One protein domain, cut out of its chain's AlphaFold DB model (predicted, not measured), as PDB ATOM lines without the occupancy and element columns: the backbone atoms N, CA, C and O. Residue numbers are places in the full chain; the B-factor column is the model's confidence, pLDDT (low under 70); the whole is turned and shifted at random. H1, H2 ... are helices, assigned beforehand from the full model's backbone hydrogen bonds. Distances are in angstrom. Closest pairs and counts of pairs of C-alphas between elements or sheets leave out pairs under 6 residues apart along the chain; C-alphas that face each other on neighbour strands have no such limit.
ATOM      1  N   GLY A   7     -29.538  33.027  -2.748       82.88
ATOM      2  CA  GLY A   7     -29.021  32.656  -1.425       82.88
ATOM      3  C   GLY A   7     -28.636  33.855  -0.549       82.88
ATOM      4  O   GLY A   7     -28.933  33.859   0.639       82.88
ATOM      5  N   LEU A   8     -28.034  34.908  -1.119       86.69
ATOM      6  CA  LEU A   8     -27.646  36.097  -0.344       86.69
ATOM      7  C   LEU A   8     -28.865  36.884   0.147       86.69
ATOM      8  O   LEU A   8     -28.886  37.290   1.304       86.69
ATOM      9  N   LEU A   9     -29.879  37.052  -0.707       90.38
ATOM     10  CA  LEU A   9     -31.155  37.671  -0.342       90.38
ATOM     11  C   LEU A   9     -31.824  36.909   0.807       90.38
ATOM     12  O   LEU A   9     -32.120  37.504   1.843       90.38
ATOM     13  N   SER A  10     -31.988  35.590   0.650       90.88
ATOM     14  CA  SER A  10     -32.565  34.729   1.685       90.88
ATOM     15  C   SER A  10     -31.757  34.790   2.977       90.88
ATOM     16  O   SER A  10     -32.339  34.881   4.048       90.88
ATOM     17  N   GLY A  11     -30.425  34.823   2.894       92.12
ATOM     18  CA  GLY A  11     -29.568  34.928   4.070       92.12
ATOM     19  C   GLY A  11     -29.797  36.213   4.869       92.12
ATOM     20  O   GLY A  11     -29.839  36.159   6.097       92.12
ATOM     21  N   VAL A  12     -29.933  37.369   4.208       92.12
ATOM     22  CA  VAL A  12     -30.193  38.648   4.899       92.12
ATOM     23  C   VAL A  12     -31.571  38.628   5.564       92.12
ATOM     24  O   VAL A  12     -31.707  39.056   6.710       92.12
ATOM     25  N   LEU A  13     -32.581  38.064   4.893       93.69
ATOM     26  CA  LEU A  13     -33.906  37.874   5.487       93.69
ATOM     27  C   LEU A  13     -33.856  36.940   6.699       93.69
ATOM     28  O   LEU A  13     -34.405  37.276   7.746       93.69
ATOM     29  N   SER A  14     -33.141  35.816   6.607       94.12
ATOM     30  CA  SER A  14     -32.945  34.901   7.735       94.12
ATOM     31  C   SER A  14     -32.275  35.592   8.918       94.12
ATOM     32  O   SER A  14     -32.748  35.439  10.040       94.12
ATOM     33  N   PHE A  15     -31.248  36.420   8.683       93.94
ATOM     34  CA  PHE A  15     -30.648  37.231   9.744       93.94
ATOM     35  C   PHE A  15     -31.692  38.092  10.448       93.94
ATOM     36  O   PHE A  15     -31.792  38.054  11.674       93.94
ATOM     37  N   LYS A  16     -32.485  38.853   9.688       94.88
ATOM     38  CA  LYS A  16     -33.493  39.745  10.259       94.88
ATOM     39  C   LYS A  16     -34.543  38.977  11.060       94.88
ATOM     40  O   LYS A  16     -34.819  39.343  12.205       94.88
ATOM     41  N   ILE A  17     -35.098  37.912  10.487       95.12
ATOM     42  CA  ILE A  17     -36.141  37.098  11.120       95.12
ATOM     43  C   ILE A  17     -35.605  36.478  12.414       95.12
ATOM     44  O   ILE A  17     -36.177  36.687  13.482       95.12
ATOM     45  N   VAL A  18     -34.454  35.799  12.356       94.44
ATOM     46  CA  VAL A  18     -33.855  35.150  13.531       94.44
ATOM     47  C   VAL A  18     -33.476  36.176  14.597       94.44
ATOM     48  O   VAL A  18     -33.723  35.944  15.777       94.44
ATOM     49  N   ASN A  19     -32.930  37.333  14.215       92.94
ATOM     50  CA  ASN A  19     -32.602  38.384  15.177       92.94
ATOM     51  C   ASN A  19     -33.853  38.948  15.868       92.94
ATOM     52  O   ASN A  19     -33.799  39.287  17.046       92.94
ATOM     53  N   THR A  20     -34.976  39.031  15.153       93.75
ATOM     54  CA  THR A  20     -36.248  39.537  15.691       93.75
ATOM     55  C   THR A  20     -36.871  38.534  16.660       93.75
ATOM     56  O   THR A  20     -37.185  38.888  17.795       93.75
ATOM     57  N   VAL A  21     -36.970  37.270  16.241       94.25
ATOM     58  CA  VAL A  21     -37.649  36.204  16.991       94.25
ATOM     59  C   VAL A  21     -36.806  35.722  18.173       94.25
ATOM     60  O   VAL A  21     -37.292  35.631  19.296       94.25
ATOM     61  N   MET A  22     -35.518  35.452  17.946       92.69
ATOM     62  CA  MET A  22     -34.634  34.860  18.959       92.69
ATOM     63  C   MET A  22     -33.904  35.907  19.803       92.69
ATOM     64  O   MET A  22     -33.273  35.552  20.798       92.69
ATOM     65  N   LYS A  23     -33.923  37.187  19.391       91.44
ATOM     66  CA  LYS A  23     -33.178  38.290  20.032       91.44
ATOM     67  C   LYS A  23     -31.694  37.962  20.236       91.44
ATOM     68  O   LYS A  23     -31.072  38.373  21.215       91.44
ATOM     69  N   ASN A  24     -31.129  37.199  19.301       88.75
ATOM     70  CA  ASN A  24     -29.779  36.664  19.375       88.75
ATOM     71  C   ASN A  24     -29.021  36.958  18.074       88.75
ATOM     72  O   ASN A  24     -29.143  36.242  17.081       88.75
ATOM     73  N   GLU A  25     -28.204  38.015  18.101       87.62
ATOM     74  CA  GLU A  25     -27.429  38.479  16.940       87.62
ATOM     75  C   GLU A  25     -26.426  37.436  16.430       87.62
ATOM     76  O   GLU A  25     -26.089  37.414  15.246       87.62
ATOM     77  N   ILE A  26     -25.951  36.569  17.322       85.94
ATOM     78  CA  ILE A  26     -25.012  35.499  17.005       85.94
ATOM     79  C   ILE A  26     -25.712  34.447  16.149       85.94
ATOM     80  O   ILE A  26     -25.278  34.178  15.032       85.94
ATOM     81  N   LEU A  27     -26.831  33.905  16.636       88.56
ATOM     82  CA  LEU A  27     -27.624  32.929  15.889       88.56
ATOM     83  C   LEU A  27     -28.149  33.526  14.584       88.56
ATOM     84  O   LEU A  27     -28.136  32.851  13.556       88.56
ATOM     85  N   ALA A  28     -28.534  34.802  14.597       91.25
ATOM     86  CA  ALA A  28     -28.917  35.517  13.392       91.25
ATOM     87  C   ALA A  28     -27.784  35.520  12.360       91.25
ATOM     88  O   ALA A  28     -28.009  35.183  11.195       91.25
ATOM     89  N   PHE A  29     -26.554  35.835  12.770       89.31
ATOM     90  CA  PHE A  29     -25.409  35.832  11.861       89.31
ATOM     91  C   PHE A  29     -25.082  34.429  11.334       89.31
ATOM     92  O   PHE A  29     -24.831  34.267  10.138       89.31
ATOM     93  N   LEU A  30     -25.145  33.402  12.188       88.62
ATOM     94  CA  LEU A  30     -24.972  32.011  11.760       88.62
ATOM     95  C   LEU A  30     -26.046  31.593  10.746       88.62
ATOM     96  O   LEU A  30     -25.719  30.960   9.742       88.62
ATOM     97  N   SER A  31     -27.304  31.998  10.955       91.88
ATOM     98  CA  SER A  31     -28.394  31.727  10.011       91.88
ATOM     99  C   SER A  31     -28.129  32.359   8.639       91.88
ATOM    100  O   SER A  31     -28.276  31.691   7.617       91.88
ATOM    101  N   TYR A  32     -27.623  33.597   8.609       91.44
ATOM    102  CA  TYR A  32     -27.206  34.259   7.375       91.44
ATOM    103  C   TYR A  32     -26.107  33.483   6.654       91.44
ATOM    104  O   TYR A  32     -26.197  33.269   5.444       91.44
ATOM    105  N   MET A  33     -25.077  33.033   7.372       88.25
ATOM    106  CA  MET A  33     -23.988  32.262   6.769       88.25
ATOM    107  C   MET A  33     -24.484  30.954   6.145       88.25
ATOM    108  O   MET A  33     -24.170  30.651   4.996       88.25
ATOM    109  N   VAL A  34     -25.278  30.195   6.896       90.25
ATOM    110  CA  VAL A  34     -25.808  28.898   6.468       90.25
ATOM    111  C   VAL A  34     -26.704  29.060   5.238       90.25
ATOM    112  O   VAL A  34     -26.473  28.419   4.209       90.25
ATOM    113  N   VAL A  35     -27.666  29.982   5.299       91.81
ATOM    114  CA  VAL A  35     -28.629  30.206   4.214       91.81
ATOM    115  C   VAL A  35     -27.969  30.865   3.003       91.81
ATOM    116  O   VAL A  35     -28.301  30.532   1.873       91.81
ATOM    117  N   SER A  36     -26.967  31.726   3.168       88.94
ATOM    118  CA  SER A  36     -26.312  32.350   2.006       88.94
ATOM    119  C   SER A  36     -25.473  31.395   1.152       88.94
ATOM    120  O   SER A  36     -25.210  31.702  -0.015       88.94
ATOM    121  N   LYS A  37     -25.087  30.227   1.684       85.75
ATOM    122  CA  LYS A  37     -24.228  29.244   0.998       85.75
ATOM    123  C   LYS A  37     -24.879  27.882   0.759       85.75
ATOM    124  O   LYS A  37     -24.176  26.979   0.322       85.75
ATOM    125  N   HIS A  38     -26.182  27.705   0.978       80.88
ATOM    126  CA  HIS A  38     -26.825  26.382   0.860       80.88
ATOM    127  C   HIS A  38     -26.675  25.713  -0.525       80.88
ATOM    128  O   HIS A  38     -26.564  24.493  -0.600       80.88
ATOM    129  N   HIS A  39     -26.542  26.487  -1.610       79.06
ATOM    130  CA  HIS A  39     -26.230  25.969  -2.955       79.06
ATOM    131  C   HIS A  39     -24.725  25.791  -3.256       79.06
ATOM    132  O   HIS A  39     -24.353  25.424  -4.371       79.06
ATOM    133  N   GLY A  40     -23.844  26.093  -2.303       82.44
ATOM    134  CA  GLY A  40     -22.390  26.058  -2.454       82.44
ATOM    135  C   GLY A  40     -21.695  25.378  -1.276       82.44
ATOM    136  O   GLY A  40     -22.282  24.567  -0.562       82.44
ATOM    137  N   GLU A  41     -20.414  25.692  -1.094       82.06
ATOM    138  CA  GLU A  41     -19.616  25.239   0.048       82.06
ATOM    139  C   GLU A  41     -19.581  26.314   1.137       82.06
ATOM    140  O   GLU A  41     -19.627  27.516   0.842       82.06
ATOM    141  N   LEU A  42     -19.470  25.877   2.395       82.19
ATOM    142  CA  LEU A  42     -19.181  26.790   3.493       82.19
ATOM    143  C   LEU A  42     -17.820  27.455   3.256       82.19
ATOM    144  O   LEU A  42     -16.897  26.880   2.672       82.19
ATOM    145  N   ASP A  43     -17.715  28.696   3.701       76.94
ATOM    146  CA  ASP A  43     -16.578  29.565   3.427       76.94
ATOM    147  C   ASP A  43     -16.035  30.143   4.739       76.94
ATOM    148  O   ASP A  43     -16.618  29.967   5.809       76.94
ATOM    149  N   ASN A  44     -14.920  30.857   4.673       76.75
ATOM    150  CA  ASN A  44     -14.388  31.554   5.834       76.75
ATOM    151  C   ASN A  44     -15.308  32.711   6.247       76.75
ATOM    152  O   ASN A  44     -15.797  33.456   5.396       76.75
ATOM    153  N   PHE A  45     -15.455  32.939   7.557       73.06
ATOM    154  CA  PHE A  45     -16.240  34.044   8.133       73.06
ATOM    155  C   PHE A  45     -15.961  35.406   7.470       73.06
ATOM    156  O   PHE A  45     -16.883  36.176   7.206       73.06
ATOM    157  N   ALA A  46     -14.695  35.692   7.146       70.44
ATOM    158  CA  ALA A  46     -14.285  36.944   6.508       70.44
ATOM    159  C   ALA A  46     -14.933  37.170   5.127       70.44
ATOM    160  O   ALA A  46     -15.246  38.310   4.776       70.44
ATOM    161  N   ASN A  47     -15.187  36.096   4.371       74.25
ATOM    162  CA  ASN A  47     -15.748  36.168   3.021       74.25
ATOM    163  C   ASN A  47     -17.249  36.490   3.031       74.25
ATOM    164  O   ASN A  47     -17.749  37.163   2.134       74.25
ATOM    165  N   PHE A  48     -17.977  36.082   4.073       70.31
ATOM    166  CA  PHE A  48     -19.405  36.392   4.211       70.31
ATOM    167  C   PHE A  48     -19.678  37.877   4.431       70.31
ATOM    168  O   PHE A  48     -20.710  38.393   4.005       70.31
ATOM    169  N   ILE A  49     -18.746  38.565   5.084       66.94
ATOM    170  CA  ILE A  49     -18.843  40.002   5.319       66.94
ATOM    171  C   ILE A  49     -18.383  40.764   4.075       66.94
ATOM    172  O   ILE A  49     -19.036  41.728   3.675       66.94
ATOM    173  N   SER A  50     -17.295  40.337   3.424       65.56
ATOM    174  CA  SER A  50     -16.734  41.046   2.265       65.56
ATOM    175  C   SER A  50     -17.678  41.082   1.058       65.56
ATOM    176  O   SER A  50     -17.746  42.108   0.385       65.56
ATOM    177  N   VAL A  51     -18.469  40.025   0.831       65.56
ATOM    178  CA  VAL A  51     -19.472  39.967  -0.253       65.56
ATOM    179  C   VAL A  51     -20.535  41.066  -0.123       65.56
ATOM    180  O   VAL A  51     -20.983  41.606  -1.138       65.56
ATOM    181  N   LEU A  52     -20.907  41.422   1.110       64.56
ATOM    182  CA  LEU A  52     -21.847  42.508   1.400       64.56
ATOM    183  C   LEU A  52     -21.158  43.879   1.506       64.56
ATOM    184  O   LEU A  52     -21.774  44.894   1.206       64.56
ATOM    185  N   SER A  53     -19.883  43.918   1.907       57.69
ATOM    186  CA  SER A  53     -19.166  45.160   2.249       57.69
ATOM    187  C   SER A  53     -18.542  45.899   1.053       57.69
ATOM    188  O   SER A  53     -17.925  46.939   1.263       57.69
ATOM    189  N   GLY A  54     -18.611  45.355  -0.170       56.84
ATOM    190  CA  GLY A  54     -17.695  45.749  -1.254       56.84
ATOM    191  C   GLY A  54     -18.293  46.238  -2.574       56.84
ATOM    192  O   GLY A  54     -17.520  46.574  -3.464       56.84
ATOM    193  N   ASP A  55     -19.615  46.275  -2.756       63.50
ATOM    194  CA  ASP A  55     -20.185  46.721  -4.034       63.50
ATOM    195  C   ASP A  55     -21.558  47.371  -3.820       63.50
ATOM    196  O   ASP A  55     -22.539  46.682  -3.531       63.50
ATOM    197  N   GLU A  56     -21.651  48.694  -3.988       73.25
ATOM    198  CA  GLU A  56     -22.933  49.419  -4.053       73.25
ATOM    199  C   GLU A  56     -23.891  48.764  -5.064       73.25
ATOM    200  O   GLU A  56     -25.107  48.718  -4.861       73.25
ATOM    201  N   LYS A  57     -23.346  48.138  -6.119       76.06
ATOM    202  CA  LYS A  57     -24.141  47.362  -7.075       76.06
ATOM    203  C   LYS A  57     -24.754  46.112  -6.448       76.06
ATOM    204  O   LYS A  57     -25.882  45.774  -6.793       76.06
ATOM    205  N   ASN A  58     -24.069  45.436  -5.521       77.62
ATOM    206  CA  ASN A  58     -24.616  44.262  -4.830       77.62
ATOM    207  C   ASN A  58     -25.760  44.655  -3.898       77.62
ATOM    208  O   ASN A  58     -26.789  43.983  -3.900       77.62
ATOM    209  N   LYS A  59     -25.602  45.740  -3.132       84.12
ATOM    210  CA  LYS A  59     -26.660  46.240  -2.246       84.12
ATOM    211  C   LYS A  59     -27.879  46.694  -3.045       84.12
ATOM    212  O   LYS A  59     -28.999  46.304  -2.724       84.12
ATOM    213  N   THR A  60     -27.656  47.437  -4.128       87.19
ATOM    214  CA  THR A  60     -28.721  47.866  -5.049       87.19
ATOM    215  C   THR A  60     -29.443  46.667  -5.665       87.19
ATOM    216  O   THR A  60     -30.671  46.619  -5.659       87.19
ATOM    217  N   LEU A  61     -28.699  45.656  -6.128       87.62
ATOM    218  CA  LEU A  61     -29.277  44.427  -6.674       87.62
ATOM    219  C   LEU A  61     -30.114  43.672  -5.632       87.62
ATOM    220  O   LEU A  61     -31.201  43.206  -5.959       87.62
ATOM    221  N   LEU A  62     -29.636  43.550  -4.390       89.12
ATOM    222  CA  LEU A  62     -30.384  42.888  -3.317       89.12
ATOM    223  C   LEU A  62     -31.680  43.635  -2.983       89.12
ATOM    224  O   LEU A  62     -32.704  42.986  -2.804       89.12
ATOM    225  N   LYS A  63     -31.661  44.976  -2.952       91.06
ATOM    226  CA  LYS A  63     -32.873  45.792  -2.767       91.06
ATOM    227  C   LYS A  63     -33.894  45.557  -3.884       91.06
ATOM    228  O   LYS A  63     -35.045  45.260  -3.592       91.06
ATOM    229  N   GLN A  64     -33.455  45.584  -5.144       91.19
ATOM    230  CA  GLN A  64     -34.320  45.294  -6.298       91.19
ATOM    231  C   GLN A  64     -34.899  43.874  -6.247       91.19
ATOM    232  O   GLN A  64     -36.061  43.649  -6.572       91.19
ATOM    233  N   GLN A  65     -34.093  42.894  -5.828       90.75
ATOM    234  CA  GLN A  65     -34.567  41.522  -5.655       90.75
ATOM    235  C   GLN A  65     -35.587  41.415  -4.521       90.75
ATOM    236  O   GLN A  65     -36.596  40.738  -4.691       90.75
ATOM    237  N   PHE A  66     -35.352  42.092  -3.397       92.38
ATOM    238  CA  PHE A  66     -36.282  42.134  -2.273       92.38
ATOM    239  C   PHE A  66     -37.631  42.762  -2.659       92.38
ATOM    240  O   PHE A  66     -38.674  42.223  -2.306       92.38
ATOM    241  N   GLU A  67     -37.625  43.839  -3.450       92.50
ATOM    242  CA  GLU A  67     -38.843  44.465  -3.995       92.50
ATOM    243  C   GLU A  67     -39.655  43.529  -4.894       92.50
ATOM    244  O   GLU A  67     -40.877  43.626  -4.940       92.50
ATOM    245  N   SER A  68     -38.987  42.609  -5.594       91.56
ATOM    246  CA  SER A  68     -39.646  41.650  -6.483       91.56
ATOM    247  C   SER A  68     -40.290  40.456  -5.765       91.56
ATOM    248  O   SER A  68     -40.951  39.648  -6.417       91.56
ATOM    249  N   ILE A  69     -40.085  40.308  -4.449       90.56
ATOM    250  CA  ILE A  69     -40.663  39.205  -3.670       90.56
ATOM    251  C   ILE A  69     -42.170  39.422  -3.497       90.56
ATOM    252  O   ILE A  69     -42.620  40.484  -3.072       90.56
ATOM    253  N   ASP A  70     -42.942  38.365  -3.735       92.06
ATOM    254  CA  ASP A  70     -44.350  38.297  -3.348       92.06
ATOM    255  C   ASP A  70     -44.466  38.211  -1.814       92.06
ATOM    256  O   ASP A  70     -44.342  37.140  -1.211       92.06
ATOM    257  N   ARG A  71     -44.651  39.370  -1.173       91.50
ATOM    258  CA  ARG A  71     -44.737  39.485   0.292       91.50
ATOM    259  C   ARG A  71     -45.932  38.738   0.872       91.50
ATOM    260  O   ARG A  71     -45.817  38.231   1.981       91.50
ATOM    261  N   GLY A  72     -47.040  38.650   0.132       92.50
ATOM    262  CA  GLY A  72     -48.242  37.948   0.580       92.50
ATOM    263  C   GLY A  72     -47.961  36.463   0.764       92.50
ATOM    264  O   GLY A  72     -48.115  35.935   1.862       92.50
ATOM    265  N   LYS A  73     -47.412  35.818  -0.271       93.38
ATOM    266  CA  LYS A  73     -47.015  34.402  -0.196       93.38
ATOM    267  C   LYS A  73     -45.949  34.143   0.861       93.38
ATOM    268  O   LYS A  73     -46.005  33.140   1.565       93.38
ATOM    269  N   LEU A  74     -44.966  35.037   0.990       92.25
ATOM    270  CA  LEU A  74     -43.937  34.875   2.015       92.25
ATOM    271  C   LEU A  74     -44.522  35.016   3.433       92.25
ATOM    272  O   LEU A  74     -44.139  34.252   4.316       92.25
ATOM    273  N   GLN A  75     -45.481  35.923   3.650       95.25
ATOM    274  CA  GLN A  75     -46.192  36.049   4.927       95.25
ATOM    275  C   GLN A  75     -47.025  34.801   5.239       95.25
ATOM    276  O   GLN A  75     -47.042  34.369   6.392       95.25
ATOM    277  N   GLU A  76     -47.682  34.198   4.244       95.56
ATOM    278  CA  GLU A  76     -48.410  32.931   4.409       95.56
ATOM    279  C   GLU A  76     -47.480  31.819   4.906       95.56
ATOM    280  O   GLU A  76     -47.801  31.147   5.885       95.56
ATOM    281  N   VAL A  77     -46.290  31.680   4.306       92.88
ATOM    282  CA  VAL A  77     -45.280  30.697   4.738       92.88
ATOM    283  C   VAL A  77     -44.801  30.979   6.165       92.88
ATOM    284  O   VAL A  77     -44.773  30.071   6.992       92.88
ATOM    285  N   ILE A  78     -44.453  32.229   6.481       93.88
ATOM    286  CA  ILE A  78     -43.983  32.631   7.820       93.88
ATOM    287  C   ILE A  78     -45.046  32.333   8.888       93.88
ATOM    288  O   ILE A  78     -44.736  31.756   9.930       93.88
ATOM    289  N   THR A  79     -46.305  32.662   8.596       94.75
ATOM    290  CA  THR A  79     -47.444  32.420   9.492       94.75
ATOM    291  C   THR A  79     -47.713  30.926   9.651       94.75
ATOM    292  O   THR A  79     -47.917  30.458  10.768       94.75
ATOM    293  N   GLY A  80     -47.659  30.157   8.558       94.25
ATOM    294  CA  GLY A  80     -47.824  28.701   8.576       94.25
ATOM    295  C   GLY A  80     -46.747  27.977   9.389       94.25
ATOM    296  O   GLY A  80     -47.030  26.952  10.002       94.25
ATOM    297  N   LEU A  81     -45.537  28.539   9.458       91.75
ATOM    298  CA  LEU A  81     -44.450  28.057  10.316       91.75
ATOM    299  C   LEU A  81     -44.553  28.544  11.775       91.75
ATOM    300  O   LEU A  81     -43.712  28.175  12.594       91.75
ATOM    301  N   GLY A  82     -45.546  29.376  12.116       93.94
ATOM    302  CA  GLY A  82     -45.714  29.937  13.460       93.94
ATOM    303  C   GLY A  82     -44.619  30.932  13.859       93.94
ATOM    304  O   GLY A  82     -44.339  31.101  15.045       93.94
ATOM    305  N   ILE A  83     -43.964  31.564  12.884       94.31
ATOM    306  CA  ILE A  83     -42.884  32.525  13.119       94.31
ATOM    307  C   ILE A  83     -43.494  33.917  13.326       94.31
ATOM    308  O   ILE A  83     -44.168  34.442  12.442       94.31
ATOM    309  N   ASP A  84     -43.216  34.536  14.476       93.31
ATOM    310  CA  ASP A  84     -43.662  35.899  14.805       93.31
ATOM    311  C   ASP A  84     -42.816  36.952  14.067       93.31
ATOM    312  O   ASP A  84     -41.867  37.532  14.605       93.31
ATOM    313  N   PHE A  85     -43.106  37.130  12.778       94.88
ATOM    314  CA  PHE A  85     -42.471  38.128  11.926       94.88
ATOM    315  C   PHE A  85     -43.443  38.655  10.864       94.88
ATOM    316  O   PHE A  85     -44.076  37.891  10.136       94.88
ATOM    317  N   ASP A  86     -43.521  39.978  10.739       94.25
ATOM    318  CA  ASP A  86     -44.349  40.650   9.739       94.25
ATOM    319  C   ASP A  86     -43.483  41.124   8.563       94.25
ATOM    320  O   ASP A  86     -42.816  42.160   8.623       94.25
ATOM    321  N   ILE A  87     -43.483  40.346   7.477       94.12
ATOM    322  CA  ILE A  87     -42.764  40.696   6.246       94.12
ATOM    323  C   ILE A  87     -43.500  41.775   5.442       94.12
ATOM    324  O   ILE A  87     -42.883  42.472   4.632       94.12
ATOM    325  N   SER A  88     -44.806  41.946   5.659       90.75
ATOM    326  CA  SER A  88     -45.618  42.910   4.913       90.75
ATOM    327  C   SER A  88     -45.215  44.340   5.264       90.75
ATOM    328  O   SER A  88     -45.031  45.162   4.363       90.75
ATOM    329  N   ASN A  89     -44.980  44.595   6.555       91.94
ATOM    330  CA  ASN A  89     -44.524  45.885   7.071       91.94
ATOM    331  C   ASN A  89     -43.009  46.118   6.943       91.94
ATOM    332  O   ASN A  89     -42.555  47.244   7.123       91.94
ATOM    333  N   TYR A  90     -42.226  45.099   6.581       94.94
ATOM    334  CA  TYR A  90     -40.780  45.227   6.422       94.94
ATOM    335  C   TYR A  90     -40.407  45.922   5.102       94.94
ATOM    336  O   TYR A  90     -40.602  45.406   3.996       94.94
ATOM    337  N   THR A  91     -39.892  47.143   5.191       94.62
ATOM    338  CA  THR A  91     -39.613  48.011   4.039       94.62
ATOM    339  C   THR A  91     -38.255  47.729   3.390       94.62
ATOM    340  O   THR A  91     -37.353  47.129   3.971       94.62
ATOM    341  N   VAL A  92     -38.087  48.179   2.143       93.81
ATOM    342  CA  VAL A  92     -36.823  48.042   1.388       93.81
ATOM    343  C   VAL A  92     -35.692  48.845   2.034       93.81
ATOM    344  O   VAL A  92     -34.523  48.454   1.975       93.81
ATOM    345  N   ASP A  93     -36.032  49.964   2.672       93.56
ATOM    346  CA  ASP A  93     -35.069  50.782   3.399       93.56
ATOM    347  C   ASP A  93     -34.626  50.111   4.695       93.56
ATOM    348  O   ASP A  93     -33.425  50.060   4.959       93.56
ATOM    349  N   GLU A  94     -35.546  49.499   5.447       94.62
ATOM    350  CA  GLU A  94     -35.186  48.662   6.597       94.62
ATOM    351  C   GLU A  94     -34.311  47.477   6.184       94.62
ATOM    352  O   GLU A  94     -33.287  47.228   6.818       94.62
ATOM    353  N   PHE A  95     -34.632  46.818   5.068       94.00
ATOM    354  CA  PHE A  95     -33.776  45.783   4.484       94.00
ATOM    355  C   PHE A  95     -32.376  46.302   4.135       94.00
ATOM    356  O   PHE A  95     -31.368  45.660   4.439       94.00
ATOM    357  N   GLY A  96     -32.284  47.503   3.562       91.94
ATOM    358  CA  GLY A  96     -31.011  48.181   3.323       91.94
ATOM    359  C   GLY A  96     -30.212  48.443   4.602       91.94
ATOM    360  O   GLY A  96     -29.002  48.212   4.611       91.94
ATOM    361  N   ASN A  97     -30.885  48.887   5.665       92.31
ATOM    362  CA  ASN A  97     -30.275  49.149   6.967       92.31
ATOM    363  C   ASN A  97     -29.775  47.858   7.631       92.31
ATOM    364  O   ASN A  97     -28.713  47.857   8.251       92.31
ATOM    365  N   ASP A  98     -30.495  46.745   7.474       92.44
ATOM    366  CA  ASP A  98     -30.070  45.445   7.999       92.44
ATOM    367  C   ASP A  98     -28.819  44.913   7.269       92.44
ATOM    368  O   ASP A  98     -27.942  44.329   7.910       92.44
ATOM    369  N   ILE A  99     -28.657  45.187   5.963       90.19
ATOM    370  CA  ILE A  99     -27.401  44.911   5.232       90.19
ATOM    371  C   ILE A  99     -26.234  45.725   5.817       90.19
ATOM    372  O   ILE A  99     -25.142  45.187   6.046       90.19
ATOM    373  N   ASP A 100     -26.449  47.014   6.092       89.31
ATOM    374  CA  ASP A 100     -25.427  47.873   6.705       89.31
ATOM    375  C   ASP A 100     -25.077  47.398   8.120       89.31
ATOM    376  O   ASP A 100     -23.907  47.358   8.514       89.31
ATOM    377  N   TYR A 101     -26.081  46.961   8.879       89.62
ATOM    378  CA  TYR A 101     -25.879  46.411  10.210       89.62
ATOM    379  C   TYR A 101     -25.071  45.110  10.185       89.62
ATOM    380  O   TYR A 101     -24.098  44.982  10.933       89.62
ATOM    381  N   LEU A 102     -25.413  44.177   9.293       87.06
ATOM    382  CA  LEU A 102     -24.704  42.909   9.077       87.06
ATOM    383  C   LEU A 102     -23.214  43.109   8.773       87.06
ATOM    384  O   LEU A 102     -22.368  42.334   9.222       87.06
ATOM    385  N   THR A 103     -22.879  44.163   8.028       84.50
ATOM    386  CA  THR A 103     -21.491  44.502   7.680       84.50
ATOM    387  C   THR A 103     -20.805  45.391   8.717       84.50
ATOM    388  O   THR A 103     -19.593  45.624   8.628       84.50
ATOM    389  N   SER A 104     -21.524  45.855   9.739       86.31
ATOM    390  CA  SER A 104     -21.002  46.768  10.754       86.31
ATOM    391  C   SER A 104     -19.882  46.147  11.593       86.31
ATOM    392  O   SER A 104     -19.813  44.939  11.833       86.31
ATOM    393  N   ARG A 105     -18.997  46.999  12.126       83.69
ATOM    394  CA  ARG A 105     -17.927  46.568  13.043       83.69
ATOM    395  C   ARG A 105     -18.477  45.888  14.304       83.69
ATOM    396  O   ARG A 105     -17.809  45.013  14.848       83.69
ATOM    397  N   LYS A 106     -19.685  46.263  14.743       85.88
ATOM    398  CA  LYS A 106     -20.351  45.696  15.924       85.88
ATOM    399  C   LYS A 106     -20.636  44.205  15.737       85.88
ATOM    400  O   LYS A 106     -20.202  43.409  16.565       85.88
ATOM    401  N   VAL A 107     -21.276  43.831  14.626       82.06
ATOM    402  CA  VAL A 107     -21.555  42.423  14.295       82.06
ATOM    403  C   VAL A 107     -20.247  41.653  14.116       82.06
ATOM    404  O   VAL A 107     -20.067  40.601  14.722       82.06
ATOM    405  N   ARG A 108     -19.270  42.214  13.386       78.00
ATOM    406  CA  ARG A 108     -17.958  41.564  13.193       78.00
ATOM    407  C   ARG A 108     -17.232  41.261  14.504       78.00
ATOM    408  O   ARG A 108     -16.594  40.219  14.608       78.00
ATOM    409  N   ASN A 109     -17.285  42.170  15.476       82.50
ATOM    410  CA  ASN A 109     -16.639  41.966  16.770       82.50
ATOM    411  C   ASN A 109     -17.328  40.851  17.565       82.50
ATOM    412  O   ASN A 109     -16.635  39.962  18.042       82.50
ATOM    413  N   LYS A 110     -18.667  40.835  17.609       80.31
ATOM    414  CA  LYS A 110     -19.428  39.759  18.264       80.31
ATOM    415  C   LYS A 110     -19.178  38.389  17.639       80.31
ATOM    416  O   LYS A 110     -19.059  37.398  18.342       80.31
ATOM    417  N   VAL A 111     -19.038  38.318  16.316       75.25
ATOM    418  CA  VAL A 111     -18.753  37.048  15.626       75.25
ATOM    419  C   VAL A 111     -17.360  36.508  15.963       75.25
ATOM    420  O   VAL A 111     -17.175  35.298  16.025       75.25
ATOM    421  N   LYS A 112     -16.370  37.375  16.221       75.62
ATOM    422  CA  LYS A 112     -15.031  36.922  16.642       75.62
ATOM    423  C   LYS A 112     -15.047  36.205  17.991       75.62
ATOM    424  O   LYS A 112     -14.211  35.333  18.198       75.62
ATOM    425  N   GLU A 113     -15.988  36.548  18.867       76.19
ATOM    426  CA  GLU A 113     -16.169  35.892  20.170       76.19
ATOM    427  C   GLU A 113     -16.648  34.437  20.026       76.19
ATOM    428  O   GLU A 113     -16.555  33.665  20.971       76.19
ATOM    429  N   LEU A 114     -17.104  34.038  18.833       71.12
ATOM    430  CA  LEU A 114     -17.630  32.705  18.544       71.12
ATOM    431  C   LEU A 114     -16.635  31.761  17.881       71.12
ATOM    432  O   LEU A 114     -17.022  30.668  17.472       71.12
ATOM    433  N   MET A 115     -15.374  32.153  17.710       74.44
ATOM    434  CA  MET A 115     -14.396  31.231  17.138       74.44
ATOM    435  C   MET A 115     -14.130  30.085  18.123       74.44
ATOM    436  O   MET A 115     -13.537  30.295  19.174       74.44
ATOM    437  N   GLY A 116     -14.576  28.876  17.778       81.44
ATOM    438  CA  GLY A 116     -14.468  27.691  18.629       81.44
ATOM    439  C   GLY A 116     -15.081  26.449  17.982       81.44
ATOM    440  O   GLY A 116     -15.754  26.542  16.947       81.44
TER     441      GLY A 116
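What this domain is: This is residues 7 to 116 of the 370 residues of the protein "CRISPR-associated helicase Cas3" of Hungateiclostridium straminisolvens JCM 21531 (UniProt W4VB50). A helical hairpin of H1 and H2 makes the core, with H6 crossing H1 and H4 crossing near H1's first residues. H3 and H7 sit toward one end of the longest axis, and H5, which touches no helix, lies toward the other. The printed part has 110 residues with seven named helices, H1 to H7 in order, and no named strand: all helix, with mostly crossed packing. It is compact, with a radius of gyration of the C-alphas of 13.7 A and spans of 37 by 30 by 26 A.

Where its parts are: H1, residues 7 to 22, begins at C-alpha 7 (-29.021, 32.656, -1.425) and is 21.3 A long. H2 is residues 25 to 36, 16.2 A, and H3 residues 45 to 53. H4 is residues 56 to 67, 16.7 A, and H5 residues 71 to 80. H6 is residues 92 to 103, 16.9 A. H7, residues 105 to 112, ends at C-alpha 112 (-15.031, 36.922, 16.642).

How they stand to each other: H1 and H2 touch as a hairpin at a shallow tilt of 25 degrees, opposite ways; their closest C-alphas, Gly 11 and Tyr 32, are 4.1 A apart. H1 touches H6 with residues 12 to 16 alone, about perpendicular at 88 degrees (closest C-alphas Val 12 and Ile 99, 6.9 A). H4 and H6 touch at a steep tilt of 45 degrees, closest at the C-alphas of Lys 63 and Val 92, 6.2 A. H6 touches H3 with residues 99 to 103 alone, closest at the C-alphas of Thr 103 and Ile 49, 5.7 A. H2 touches H7 with residues 25 to 29 alone, closest at the C-alphas of Ile 26 and Val 111, 6.6 A. H5 is apart from H4 and H6, for instance. Every O i to N i+4 pair is within hydrogen-bond range in H1, H2, H4, H5, H6 and H7; in H3, 3 of 5 are.

The domain as a whole: The C-alphas farthest apart, Gly 72 and Gly 116, are 39.6 A apart. The printed part has no cut. The link from H5 to H6, 11 residues, is long. Residues 49 to 55 have pLDDT under 70.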